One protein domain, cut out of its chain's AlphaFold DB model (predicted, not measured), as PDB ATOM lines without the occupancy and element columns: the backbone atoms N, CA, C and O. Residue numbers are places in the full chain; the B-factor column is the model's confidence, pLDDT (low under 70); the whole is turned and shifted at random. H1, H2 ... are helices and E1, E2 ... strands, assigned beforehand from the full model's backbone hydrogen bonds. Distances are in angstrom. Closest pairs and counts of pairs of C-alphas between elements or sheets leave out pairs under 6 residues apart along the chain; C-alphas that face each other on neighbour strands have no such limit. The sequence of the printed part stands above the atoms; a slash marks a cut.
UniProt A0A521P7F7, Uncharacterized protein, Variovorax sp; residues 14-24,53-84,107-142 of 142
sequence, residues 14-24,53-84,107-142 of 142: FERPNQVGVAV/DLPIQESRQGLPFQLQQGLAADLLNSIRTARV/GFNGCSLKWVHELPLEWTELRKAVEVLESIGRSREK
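AT A GLANCE: This is residues 14 to 24, 53 to 84 and 107 to 142 of the 142 residues of an uncharacterized protein of Variovorax sp (UniProt A0A521P7F7). Look first for two helices, H3 and H2, that make a V: the last turns of H2 pack on the first turns of H3, and from there the two spread apart. The strand E1 packs on the far end of H3 with the small helix H1 next to it, while the strand E2 runs as a long arm away from both helices of the V, its residues 109 to 112 sticking out. The printed part has 79 residues with three named helices and two named strands, in the order E1, H1, H2, E2, H3; no two strands pair, and the class is mixed, helices and strands. The whole is only just loose, close to compact, with a radius of gyration of the C-alphas of 14.3 A and spans of 35 by 32 by 28 A.

IN THESE COORDINATES: Begin with the longest helix, H3, residues 124 to 138: find C-alpha 124 at (309.295, 352.007, 268.461), from where it runs 20.9 A to C-alpha 138 at (306.539, 357.898, 248.590). H2, residues 69 to 81, is 18.3 A long and begins at C-alpha 69, at (299.553, 370.192, 262.173). E2, residues 109 to 116, stretches over 24.3 A. E1, residues 20 to 24, measures 13.3 A, and H1, residues 56 to 59, measures 5.0 A.

HOW THE PARTS SIT: Start at H3, which touches H2; their closest C-alphas, those of Ser 78 and Glu 125, are 5.0 A apart. The two run opposite ways at a steep tilt of 41 degrees. Farther along H3, look at Gly 137: its C-alpha is 5.4 A from that of Val 22, the closest pair of H3 and E1. Beyond, the closest C-alphas of E1 and H1 are those of Ala 23 and Ile 56, 5.9 A apart. H1 and H3 are apart, and H1 touches no helix. E2 is apart from E1, H1, H2 and H3. E1 and E2 each pair with no named strand. In the backbone, every O i to N i+4 pair of H2 and H3 is within hydrogen-bond range, and H1 is too short for such a pair.

THE WHOLE: The two C-alphas farthest apart, those of Glu 15 and Gln 69, are 38.7 A from each other. Watch for two cuts: residues 25 to 52 are not printed, with 14.6 A from C-alpha 24 to C-alpha 53, and residues 85 to 106 are not printed, with 20.3 A from C-alpha 84 to C-alpha 107. Of the links that are printed whole, H1 to H2 and E2 to H3 are short. Residues 14 to 19 and 107 to 112 stand free. The mean pLDDT of the printed part is 80.6, and residues 14 to 17, 53 to 59 and 140 to 142 are under 70.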
ATOM      1  N   PHE A  14     322.308 348.982 245.465       69.56
ATOM      2  CA  PHE A  14     323.080 349.229 244.246       69.56
ATOM      3  C   PHE A  14     322.710 348.293 243.085       69.56
ATOM      4  O   PHE A  14     322.515 348.725 241.957       69.56
ATOM      5  N   GLU A  15     322.543 347.003 243.372       63.56
ATOM      6  CA  GLU A  15     322.297 345.956 242.372       63.56
ATOM      7  C   GLU A  15     320.906 346.040 241.720       63.56
ATOM      8  O   GLU A  15     320.590 345.270 240.812       63.56
ATOM      9  N   ARG A  16     320.045 346.953 242.189       67.94
ATOM     10  CA  ARG A  16     318.684 347.156 241.680       67.94
ATOM     11  C   ARG A  16     318.523 348.577 241.124       67.94
ATOM     12  O   ARG A  16     317.764 349.361 241.696       67.94
ATOM     13  N   PRO A  17     319.140 348.896 239.969       62.53
ATOM     14  CA  PRO A  17     319.140 350.243 239.383       62.53
ATOM     15  C   PRO A  17     317.746 350.755 238.982       62.53
ATOM     16  O   PRO A  17     317.565 351.940 238.744       62.53
ATOM     17  N   ASN A  18     316.737 349.880 238.932       70.06
ATOM     18  CA  ASN A  18     315.354 350.258 238.629       70.06
ATOM     19  C   ASN A  18     314.534 350.632 239.876       70.06
ATOM     20  O   ASN A  18     313.358 350.969 239.752       70.06
ATOM     21  N   GLN A  19     315.100 350.511 241.081       76.19
ATOM     22  CA  GLN A  19     314.415 350.921 242.302       76.19
ATOM     23  C   GLN A  19     314.653 352.406 242.579       76.19
ATOM     24  O   GLN A  19     315.763 352.920 242.448       76.19
ATOM     25  N   VAL A  20     313.582 353.083 242.983       81.38
ATOM     26  CA  VAL A  20     313.583 354.507 243.317       81.38
ATOM     27  C   VAL A  20     313.812 354.658 244.818       81.38
ATOM     28  O   VAL A  20     313.110 354.052 245.630       81.38
ATOM     29  N   GLY A  21     314.823 355.443 245.173       86.25
ATOM     30  CA  GLY A  21     315.049 355.948 246.518       86.25
ATOM     31  C   GLY A  21     314.290 357.239 246.769       86.25
ATOM     32  O   GLY A  21     313.852 357.916 245.841       86.25
ATOM     33  N   VAL A  22     314.143 357.582 248.044       87.88
ATOM     34  CA  VAL A  22     313.464 358.807 248.469       87.88
ATOM     35  C   VAL A  22     314.329 359.563 249.461       87.88
ATOM     36  O   VAL A  22     314.947 358.968 250.346       87.88
ATOM     37  N   ALA A  23     314.378 360.881 249.315       89.75
ATOM     38  CA  ALA A  23     314.965 361.781 250.293       89.75
ATOM     39  C   ALA A  23     313.915 362.803 250.722       89.75
ATOM     40  O   ALA A  23     313.225 363.383 249.887       89.75
ATOM     41  N   VAL A  24     313.791 363.005 252.029       91.31
ATOM     42  CA  VAL A  24     312.828 363.911 252.652       91.31
ATOM     43  C   VAL A  24     313.572 364.848 253.588       91.31
ATOM     44  O   VAL A  24     314.377 364.415 254.414       91.31
ATOM     45  N   ASP A  53     327.477 361.770 247.360       57.03
ATOM     46  CA  ASP A  53     326.659 362.772 248.023       57.03
ATOM     47  C   ASP A  53     325.191 362.343 248.029       57.03
ATOM     48  O   ASP A  53     324.601 362.014 247.002       57.03
ATOM     49  N   LEU A  54     324.591 362.320 249.220       62.69
ATOM     50  CA  LEU A  54     323.162 362.054 249.349       62.69
ATOM     51  C   LEU A  54     322.379 363.241 248.769       62.69
ATOM     52  O   LEU A  54     322.693 364.381 249.130       62.69
ATOM     53  N   PRO A  55     321.284 363.007 248.022       64.75
ATOM     54  CA  PRO A  55     320.501 364.051 247.345       64.75
ATOM     55  C   PRO A  55     319.690 364.935 248.309       64.75
ATOM     56  O   PRO A  55     318.745 365.623 247.938       64.75
ATOM     57  N   ILE A  56     320.038 364.942 249.597       64.56
ATOM     58  CA  ILE A  56     319.381 365.728 250.639       64.56
ATOM     59  C   ILE A  56     319.490 367.228 250.335       64.56
ATOM     60  O   ILE A  56     318.526 367.960 250.547       64.56
ATOM     61  N   GLN A  57     320.634 367.710 249.838       66.38
ATOM     62  CA  GLN A  57     320.769 369.130 249.485       66.38
ATOM     63  C   GLN A  57     319.917 369.498 248.265       66.38
ATOM     64  O   GLN A  57     319.296 370.558 248.245       66.38
ATOM     65  N   GLU A  58     319.836 368.594 247.292       65.06
ATOM     66  CA  GLU A  58     319.011 368.740 246.092       65.06
ATOM     67  C   GLU A  58     317.522 368.665 246.427       65.06
ATOM     68  O   GLU A  58     316.724 369.359 245.809       65.06
ATOM     69  N   SER A  59     317.142 367.914 247.466       66.06
ATOM     70  CA  SER A  59     315.749 367.829 247.911       66.06
ATOM     71  C   SER A  59     315.163 369.190 248.299       66.06
ATOM     72  O   SER A  59     313.978 369.403 248.087       66.06
ATOM     73  N   ARG A  60     315.970 370.156 248.772       76.00
ATOM     74  CA  ARG A  60     315.497 371.528 249.064       76.00
ATOM     75  C   ARG A  60     315.245 372.380 247.813       76.00
ATOM     76  O   ARG A  60     314.854 373.540 247.944       76.00
ATOM     77  N   GLN A  61     315.482 371.857 246.613       71.38
ATOM     78  CA  GLN A  61     315.179 372.564 245.373       71.38
ATOM     79  C   GLN A  61     313.678 372.442 245.079       71.38
ATOM     80  O   GLN A  61     313.190 371.388 244.689       71.38
ATOM     81  N   GLY A  62     312.930 373.527 245.286       75.44
ATOM     82  CA  GLY A  62     311.494 373.584 245.000       75.44
ATOM     83  C   GLY A  62     310.691 374.338 246.057       75.44
ATOM     84  O   GLY A  62     311.231 374.821 247.057       75.44
ATOM     85  N   LEU A  63     309.381 374.449 245.820       82.25
ATOM     86  CA  LEU A  63     308.454 375.022 246.793       82.25
ATOM     87  C   LEU A  63     308.184 373.995 247.902       82.25
ATOM     88  O   LEU A  63     307.756 372.884 247.585       82.25
ATOM     89  N   PRO A  64     308.417 374.336 249.183       91.06
ATOM     90  CA  PRO A  64     308.038 373.451 250.271       91.06
ATOM     91  C   PRO A  64     306.523 373.305 250.338       91.06
ATOM     92  O   PRO A  64     305.788 374.278 250.157       91.06
ATOM     93  N   PHE A  65     306.070 372.114 250.708       90.56
ATOM     94  CA  PHE A  65     304.696 371.894 251.142       90.56
ATOM     95  C   PHE A  65     304.624 371.847 252.671       90.56
ATOM     96  O   PHE A  65     305.628 371.649 253.364       90.56
ATOM     97  N   GLN A  66     303.429 372.073 253.209       91.38
ATOM     98  CA  GLN A  66     303.178 372.010 254.647       91.38
ATOM     99  C   GLN A  66     302.594 370.650 255.021       91.38
ATOM    100  O   GLN A  66     301.673 370.158 254.370       91.38
ATOM    101  N   LEU A  67     303.105 370.061 256.100       88.94
ATOM    102  CA  LEU A  67     302.487 368.903 256.737       88.94
ATOM    103  C   LEU A  67     301.275 369.349 257.559       88.94
ATOM    104  O   LEU A  67     301.233 370.463 258.085       88.94
ATOM    105  N   GLN A  68     300.304 368.449 257.718       90.19
ATOM    106  CA  GLN A  68     299.190 368.660 258.642       90.19
ATOM    107  C   GLN A  68     299.721 368.880 260.069       90.19
ATOM    108  O   GLN A  68     300.642 368.187 260.494       90.19
ATOM    109  N   GLN A  69     299.120 369.817 260.814       86.88
ATOM    110  CA  GLN A  69     299.553 370.192 262.173       86.88
ATOM    111  C   GLN A  69     299.713 368.976 263.099       86.88
ATOM    112  O   GLN A  69     300.754 368.831 263.730       86.88
ATOM    113  N   GLY A  70     298.727 368.068 263.121       87.44
ATOM    114  CA  GLY A  70     298.787 366.848 263.938       87.44
ATOM    115  C   GLY A  70     299.964 365.943 263.563       87.44
ATOM    116  O   GLY A  70     300.750 365.574 264.425       87.44
ATOM    117  N   LEU A  71     300.166 365.695 262.264       89.06
ATOM    118  CA  LEU A  71     301.284 364.883 261.776       89.06
ATOM    119  C   LEU A  71     302.647 365.499 262.130       89.06
ATOM    120  O   LEU A  71     303.588 364.786 262.469       89.06
ATOM    121  N   ALA A  72     302.756 366.827 262.051       88.44
ATOM    122  CA  ALA A  72     303.965 367.554 262.417       88.44
ATOM    123  C   ALA A  72     304.281 367.440 263.916       88.44
ATOM    124  O   ALA A  72     305.430 367.178 264.279       88.44
ATOM    125  N   ALA A  73     303.267 367.613 264.769       88.69
ATOM    126  CA  ALA A  73     303.397 367.467 266.215       88.69
ATOM    127  C   ALA A  73     303.761 366.023 266.600       88.69
ATOM    128  O   ALA A  73     304.691 365.815 267.380       88.69
ATOM    129  N   ASP A  74     303.115 365.029 265.985       89.88
ATOM    130  CA  ASP A  74     303.386 363.607 266.216       89.88
ATOM    131  C   ASP A  74     304.809 363.214 265.803       89.88
ATOM    132  O   ASP A  74     305.511 362.524 266.550       89.88
ATOM    133  N   LEU A  75     305.271 363.686 264.639       90.00
ATOM    134  CA  LEU A  75     306.639 363.466 264.169       90.00
ATOM    135  C   LEU A  75     307.658 364.069 265.145       90.00
ATOM    136  O   LEU A  75     308.623 363.407 265.531       90.00
ATOM    137  N   LEU A  76     307.431 365.313 265.573       90.00
ATOM    138  CA  LEU A  76     308.304 365.999 266.522       90.00
ATOM    139  C   LEU A  76     308.326 365.295 267.887       90.00
ATOM    140  O   LEU A  76     309.398 365.113 268.469       90.00
ATOM    141  N   ASN A  77     307.168 364.863 268.388       90.25
ATOM    142  CA  ASN A  77     307.059 364.136 269.650       90.25
ATOM    143  C   ASN A  77     307.758 362.767 269.585       90.25
ATOM    144  O   ASN A  77     308.517 362.418 270.493       90.25
ATOM    145  N   SER A  78     307.586 362.030 268.485       89.56
ATOM    146  CA  SER A  78     308.267 360.748 268.247       89.56
ATOM    147  C   SER A  78     309.788 360.921 268.263       89.56
ATOM    148  O   SER A  78     310.503 360.166 268.917       89.56
ATOM    149  N   ILE A  79     310.298 361.977 267.620       87.88
ATOM    150  CA  ILE A  79     311.733 362.298 267.597       87.88
ATOM    151  C   ILE A  79     312.269 362.652 268.990       87.88
ATOM    152  O   ILE A  79     313.364 362.225 269.352       87.88
ATOM    153  N   ARG A  80     311.517 363.419 269.783       87.38
ATOM    154  CA  ARG A  80     311.926 363.831 271.138       87.38
ATOM    155  C   ARG A  80     311.966 362.684 272.129       87.38
ATOM    156  O   ARG A  80     312.810 362.664 273.020       87.38
ATOM    157  N   THR A  81     311.009 361.776 272.004       88.12
ATOM    158  CA  THR A  81     310.827 360.661 272.937       88.12
ATOM    159  C   THR A  81     311.580 359.409 272.503       88.12
ATOM    160  O   THR A  81     311.753 358.501 273.319       88.12
ATOM    161  N   ALA A  82     312.090 359.374 271.266       84.31
ATOM    162  CA  ALA A  82     312.916 358.294 270.758       84.31
ATOM    163  C   ALA A  82     314.139 358.064 271.656       84.31
ATOM    164  O   ALA A  82     315.026 358.909 271.796       84.31
ATOM    165  N   ARG A  83     314.204 356.869 272.243       77.94
ATOM    166  CA  ARG A  83     315.367 356.380 272.979       77.94
ATOM    167  C   ARG A  83     316.076 355.347 272.123       77.94
ATOM    168  O   ARG A  83     315.526 354.285 271.851       77.94
ATOM    169  N   VAL A  84     317.297 355.665 271.708       70.75
ATOM    170  CA  VAL A  84     318.155 354.738 270.967       70.75
ATOM    171  C   VAL A  84     319.087 354.064 271.969       70.75
ATOM    172  O   VAL A  84     319.918 354.722 272.592       70.75
ATOM    173  N   GLY A 107     319.242 373.613 266.775       84.88
ATOM    174  CA  GLY A 107     320.311 374.537 267.160       84.88
ATOM    175  C   GLY A 107     321.702 373.916 266.965       84.88
ATOM    176  O   GLY A 107     322.066 373.540 265.854       84.88
ATOM    177  N   PHE A 108     322.467 373.789 268.054       81.06
ATOM    178  CA  PHE A 108     323.810 373.189 268.057       81.06
ATOM    179  C   PHE A 108     323.823 371.675 268.308       81.06
ATOM    180  O   PHE A 108     324.874 371.048 268.209       81.06
ATOM    181  N   ASN A 109     322.674 371.079 268.629       84.69
ATOM    182  CA  ASN A 109     322.569 369.655 268.914       84.69
ATOM    183  C   ASN A 109     322.132 368.896 267.664       84.69
ATOM    184  O   ASN A 109     321.281 369.358 266.899       84.69
ATOM    185  N   GLY A 110     322.668 367.696 267.475       84.88
ATOM    186  CA  GLY A 110     322.198 366.820 266.417       84.88
ATOM    187  C   GLY A 110     322.665 365.386 266.579       84.88
ATOM    188  O   GLY A 110     323.630 365.100 267.286       84.88
ATOM    189  N   CYS A 111     321.972 364.488 265.894       86.75
ATOM    190  CA  CYS A 111     322.334 363.086 265.786       86.75
ATOM    191  C   CYS A 111     322.202 362.624 264.330       86.75
ATOM    192  O   CYS A 111     321.446 363.187 263.536       86.75
ATOM    193  N   SER A 112     322.980 361.607 263.968       87.50
ATOM    194  CA  SER A 112     322.911 360.947 262.666       87.50
ATOM    195  C   SER A 112     322.887 359.449 262.901       87.50
ATOM    196  O   SER A 112     323.797 358.899 263.512       87.50
ATOM    197  N   LEU A 113     321.861 358.799 262.375       86.00
ATOM    198  CA  LEU A 113     321.661 357.361 262.427       86.00
ATOM    199  C   LEU A 113     321.753 356.837 260.997       86.00
ATOM    200  O   LEU A 113     321.153 357.402 260.080       86.00
ATOM    201  N   LYS A 114     322.531 355.777 260.800       83.38
ATOM    202  CA  LYS A 114     322.612 355.051 259.535       83.38
ATOM    203  C   LYS A 114     322.456 353.578 259.844       83.38
ATOM    204  O   LYS A 114     323.163 353.061 260.705       83.38
ATOM    205  N   TRP A 115     321.546 352.928 259.143       83.25
ATOM    206  CA  TRP A 115     321.308 351.507 259.306       83.25
ATOM    207  C   TRP A 115     320.899 350.886 257.978       83.25
ATOM    208  O   TRP A 115     320.723 351.545 256.952       83.25
ATOM    209  N   VAL A 116     320.845 349.572 258.020       76.19
ATOM    210  CA  VAL A 116     320.715 348.674 256.891       76.19
ATOM    211  C   VAL A 116     319.581 347.736 257.307       76.19
ATOM    212  O   VAL A 116     319.651 347.207 258.414       76.19
ATOM    213  N   HIS A 117     318.544 347.577 256.474       72.94
ATOM    214  CA  HIS A 117     317.267 346.907 256.811       72.94
ATOM    215  C   HIS A 117     316.307 347.704 257.721       72.94
ATOM    216  O   HIS A 117     316.458 348.908 257.913       72.94
ATOM    217  N   GLU A 118     315.258 347.039 258.213       71.25
ATOM    218  CA  GLU A 118     314.285 347.599 259.149       71.25
ATOM    219  C   GLU A 118     314.951 347.999 260.474       71.25
ATOM    220  O   GLU A 118     315.911 347.376 260.930       71.25
ATOM    221  N   LEU A 119     314.427 349.051 261.109       78.19
ATOM    222  CA  LEU A 119     314.858 349.443 262.450       78.19
ATOM    223  C   LEU A 119     314.550 348.337 263.473       78.19
ATOM    224  O   LEU A 119     313.535 347.662 263.319       78.19
ATOM    225  N   PRO A 120     315.324 348.192 264.563       75.44
ATOM    226  CA  PRO A 120     314.969 347.312 265.679       75.44
ATOM    227  C   PRO A 120     313.549 347.576 266.219       75.44
ATOM    228  O   PRO A 120     313.055 348.708 266.173       75.44
ATOM    229  N   LEU A 121     312.865 346.533 266.702       76.94
ATOM    230  CA  LEU A 121     311.482 346.622 267.222       76.94
ATOM    231  C   LEU A 121     311.403 347.472 268.492       76.94
ATOM    232  O   LEU A 121     310.411 348.159 268.741       76.94
ATOM    233  N   GLU A 122     312.489 347.471 269.253       77.69
ATOM    234  CA  GLU A 122     312.673 348.193 270.503       77.69
ATOM    235  C   GLU A 122     312.733 349.710 270.293       77.69
ATOM    236  O   GLU A 122     312.502 350.478 271.225       77.69
ATOM    237  N   TRP A 123     313.025 350.173 269.074       84.62
ATOM    238  CA  TRP A 123     313.102 351.596 268.738       84.62
ATOM    239  C   TRP A 123     311.759 352.101 268.198       84.62
ATOM    240  O   TRP A 123     311.686 352.704 267.128       84.62
ATOM    241  N   THR A 124     310.678 351.836 268.935       85.50
ATOM    242  CA  THR A 124     309.295 352.007 268.461       85.50
ATOM    243  C   THR A 124     308.983 353.432 267.989       85.50
ATOM    244  O   THR A 124     308.461 353.608 266.893       85.50
ATOM    245  N   GLU A 125     309.341 354.462 268.761       87.12
ATOM    246  CA  GLU A 125     309.064 355.859 268.380       87.12
ATOM    247  C   GLU A 125     309.895 356.312 267.173       87.12
ATOM    248  O   GLU A 125     309.402 357.008 266.287       87.12
ATOM    249  N   LEU A 126     311.145 355.849 267.075       86.19
ATOM    250  CA  LEU A 126     311.985 356.135 265.915       86.19
ATOM    251  C   LEU A 126     311.449 355.444 264.655       86.19
ATOM    252  O   LEU A 126     311.468 356.030 263.576       86.19
ATOM    253  N   ARG A 127     310.936 354.219 264.800       86.25
ATOM    254  CA  ARG A 127     310.286 353.477 263.721       86.25
ATOM    255  C   ARG A 127     309.056 354.217 263.203       86.25
ATOM    256  O   ARG A 127     308.985 354.450 262.004       86.25
ATOM    257  N   LYS A 128     308.164 354.669 264.091       88.19
ATOM    258  CA  LYS A 128     307.000 355.491 263.709       88.19
ATOM    259  C   LYS A 128     307.417 356.739 262.931       88.19
ATOM    260  O   LYS A 128     306.845 357.037 261.888       88.19
ATOM    261  N   ALA A 129     308.444 357.449 263.405       88.94
ATOM    262  CA  ALA A 129     308.960 358.629 262.715       88.94
ATOM    263  C   ALA A 129     309.480 358.290 261.306       88.94
ATOM    264  O   ALA A 129     309.178 359.002 260.350       88.94
ATOM    265  N   VAL A 130     310.230 357.194 261.161       89.19
ATOM    266  CA  VAL A 130     310.738 356.727 259.864       89.19
ATOM    267  C   VAL A 130     309.611 356.306 258.926       89.19
ATOM    268  O   VAL A 130     309.638 356.695 257.765       89.19
ATOM    269  N   GLU A 131     308.604 355.582 259.409       88.81
ATOM    270  CA  GLU A 131     307.437 355.179 258.612       88.81
ATOM    271  C   GLU A 131     306.669 356.397 258.081       88.81
ATOM    272  O   GLU A 131     306.309 356.444 256.902       88.81
ATOM    273  N   VAL A 132     306.482 357.427 258.916       89.88
ATOM    274  CA  VAL A 132     305.883 358.703 258.499       89.88
ATOM    275  C   VAL A 132     306.732 359.377 257.421       89.88
ATOM    276  O   VAL A 132     306.204 359.772 256.382       89.88
ATOM    277  N   LEU A 133     308.045 359.492 257.632       89.88
ATOM    278  CA  LEU A 133     308.959 360.127 256.676       89.88
ATOM    279  C   LEU A 133     309.026 359.361 255.351       89.88
ATOM    280  O   LEU A 133     309.029 359.969 254.282       89.88
ATOM    281  N   GLU A 134     309.020 358.033 255.395       88.19
ATOM    282  CA  GLU A 134     308.986 357.190 254.206       88.19
ATOM    283  C   GLU A 134     307.654 357.318 253.456       88.19
ATOM    284  O   GLU A 134     307.650 357.457 252.231       88.19
ATOM    285  N   SER A 135     306.528 357.362 254.175       88.31
ATOM    286  CA  SER A 135     305.211 357.636 253.590       88.31
ATOM    287  C   SER A 135     305.161 359.013 252.926       88.31
ATOM    288  O   SER A 135     304.606 359.149 251.834       88.31
ATOM    289  N   ILE A 136     305.759 360.037 253.546       88.69
ATOM    290  CA  ILE A 136     305.886 361.371 252.950       88.69
ATOM    291  C   ILE A 136     306.692 361.275 251.651       88.69
ATOM    292  O   ILE A 136     306.235 361.761 250.616       88.69
ATOM    293  N   GLY A 137     307.842 360.598 251.680       84.19
ATOM    294  CA  GLY A 137     308.721 360.439 250.521       84.19
ATOM    295  C   GLY A 137     308.067 359.715 249.345       84.19
ATOM    296  O   GLY A 137     308.276 360.109 248.205       84.19
ATOM    297  N   ARG A 138     307.234 358.703 249.614       84.25
ATOM    298  CA  ARG A 138     306.539 357.898 248.590       84.25
ATOM    299  C   ARG A 138     305.191 358.477 248.147       84.25
ATOM    300  O   ARG A 138     304.554 357.934 247.241       84.25
ATOM    301  N   SER A 139     304.707 359.532 248.798       82.44
ATOM    302  CA  SER A 139     303.413 360.121 248.458       82.44
ATOM    303  C   SER A 139     303.487 360.842 247.110       82.44
ATOM    304  O   SER A 139     304.300 361.741 246.903       82.44
ATOM    305  N   ARG A 140     302.599 360.482 246.180       63.91
ATOM    306  CA  ARG A 140     302.392 361.256 244.951       63.91
ATOM    307  C   ARG A 140     301.452 362.403 245.283       63.91
ATOM    308  O   ARG A 140     300.249 362.182 245.411       63.91
ATOM    309  N   GLU A 141     301.990 363.600 245.472       57.00
ATOM    310  CA  GLU A 141     301.140 364.788 245.549       57.00
ATOM    311  C   GLU A 141     300.605 365.072 244.140       57.00
ATOM    312  O   GLU A 141     301.371 365.116 243.177       57.00
ATOM    313  N   LYS A 142     299.274 365.129 244.027       39.47
ATOM    314  CA  LYS A 142     298.531 365.528 242.827       39.47
ATOM    315  C   LYS A 142     298.257 367.020 242.865       39.47
ATOM    316  O   LYS A 142     297.981 367.514 243.982       39.47
TER     317      LYS A 142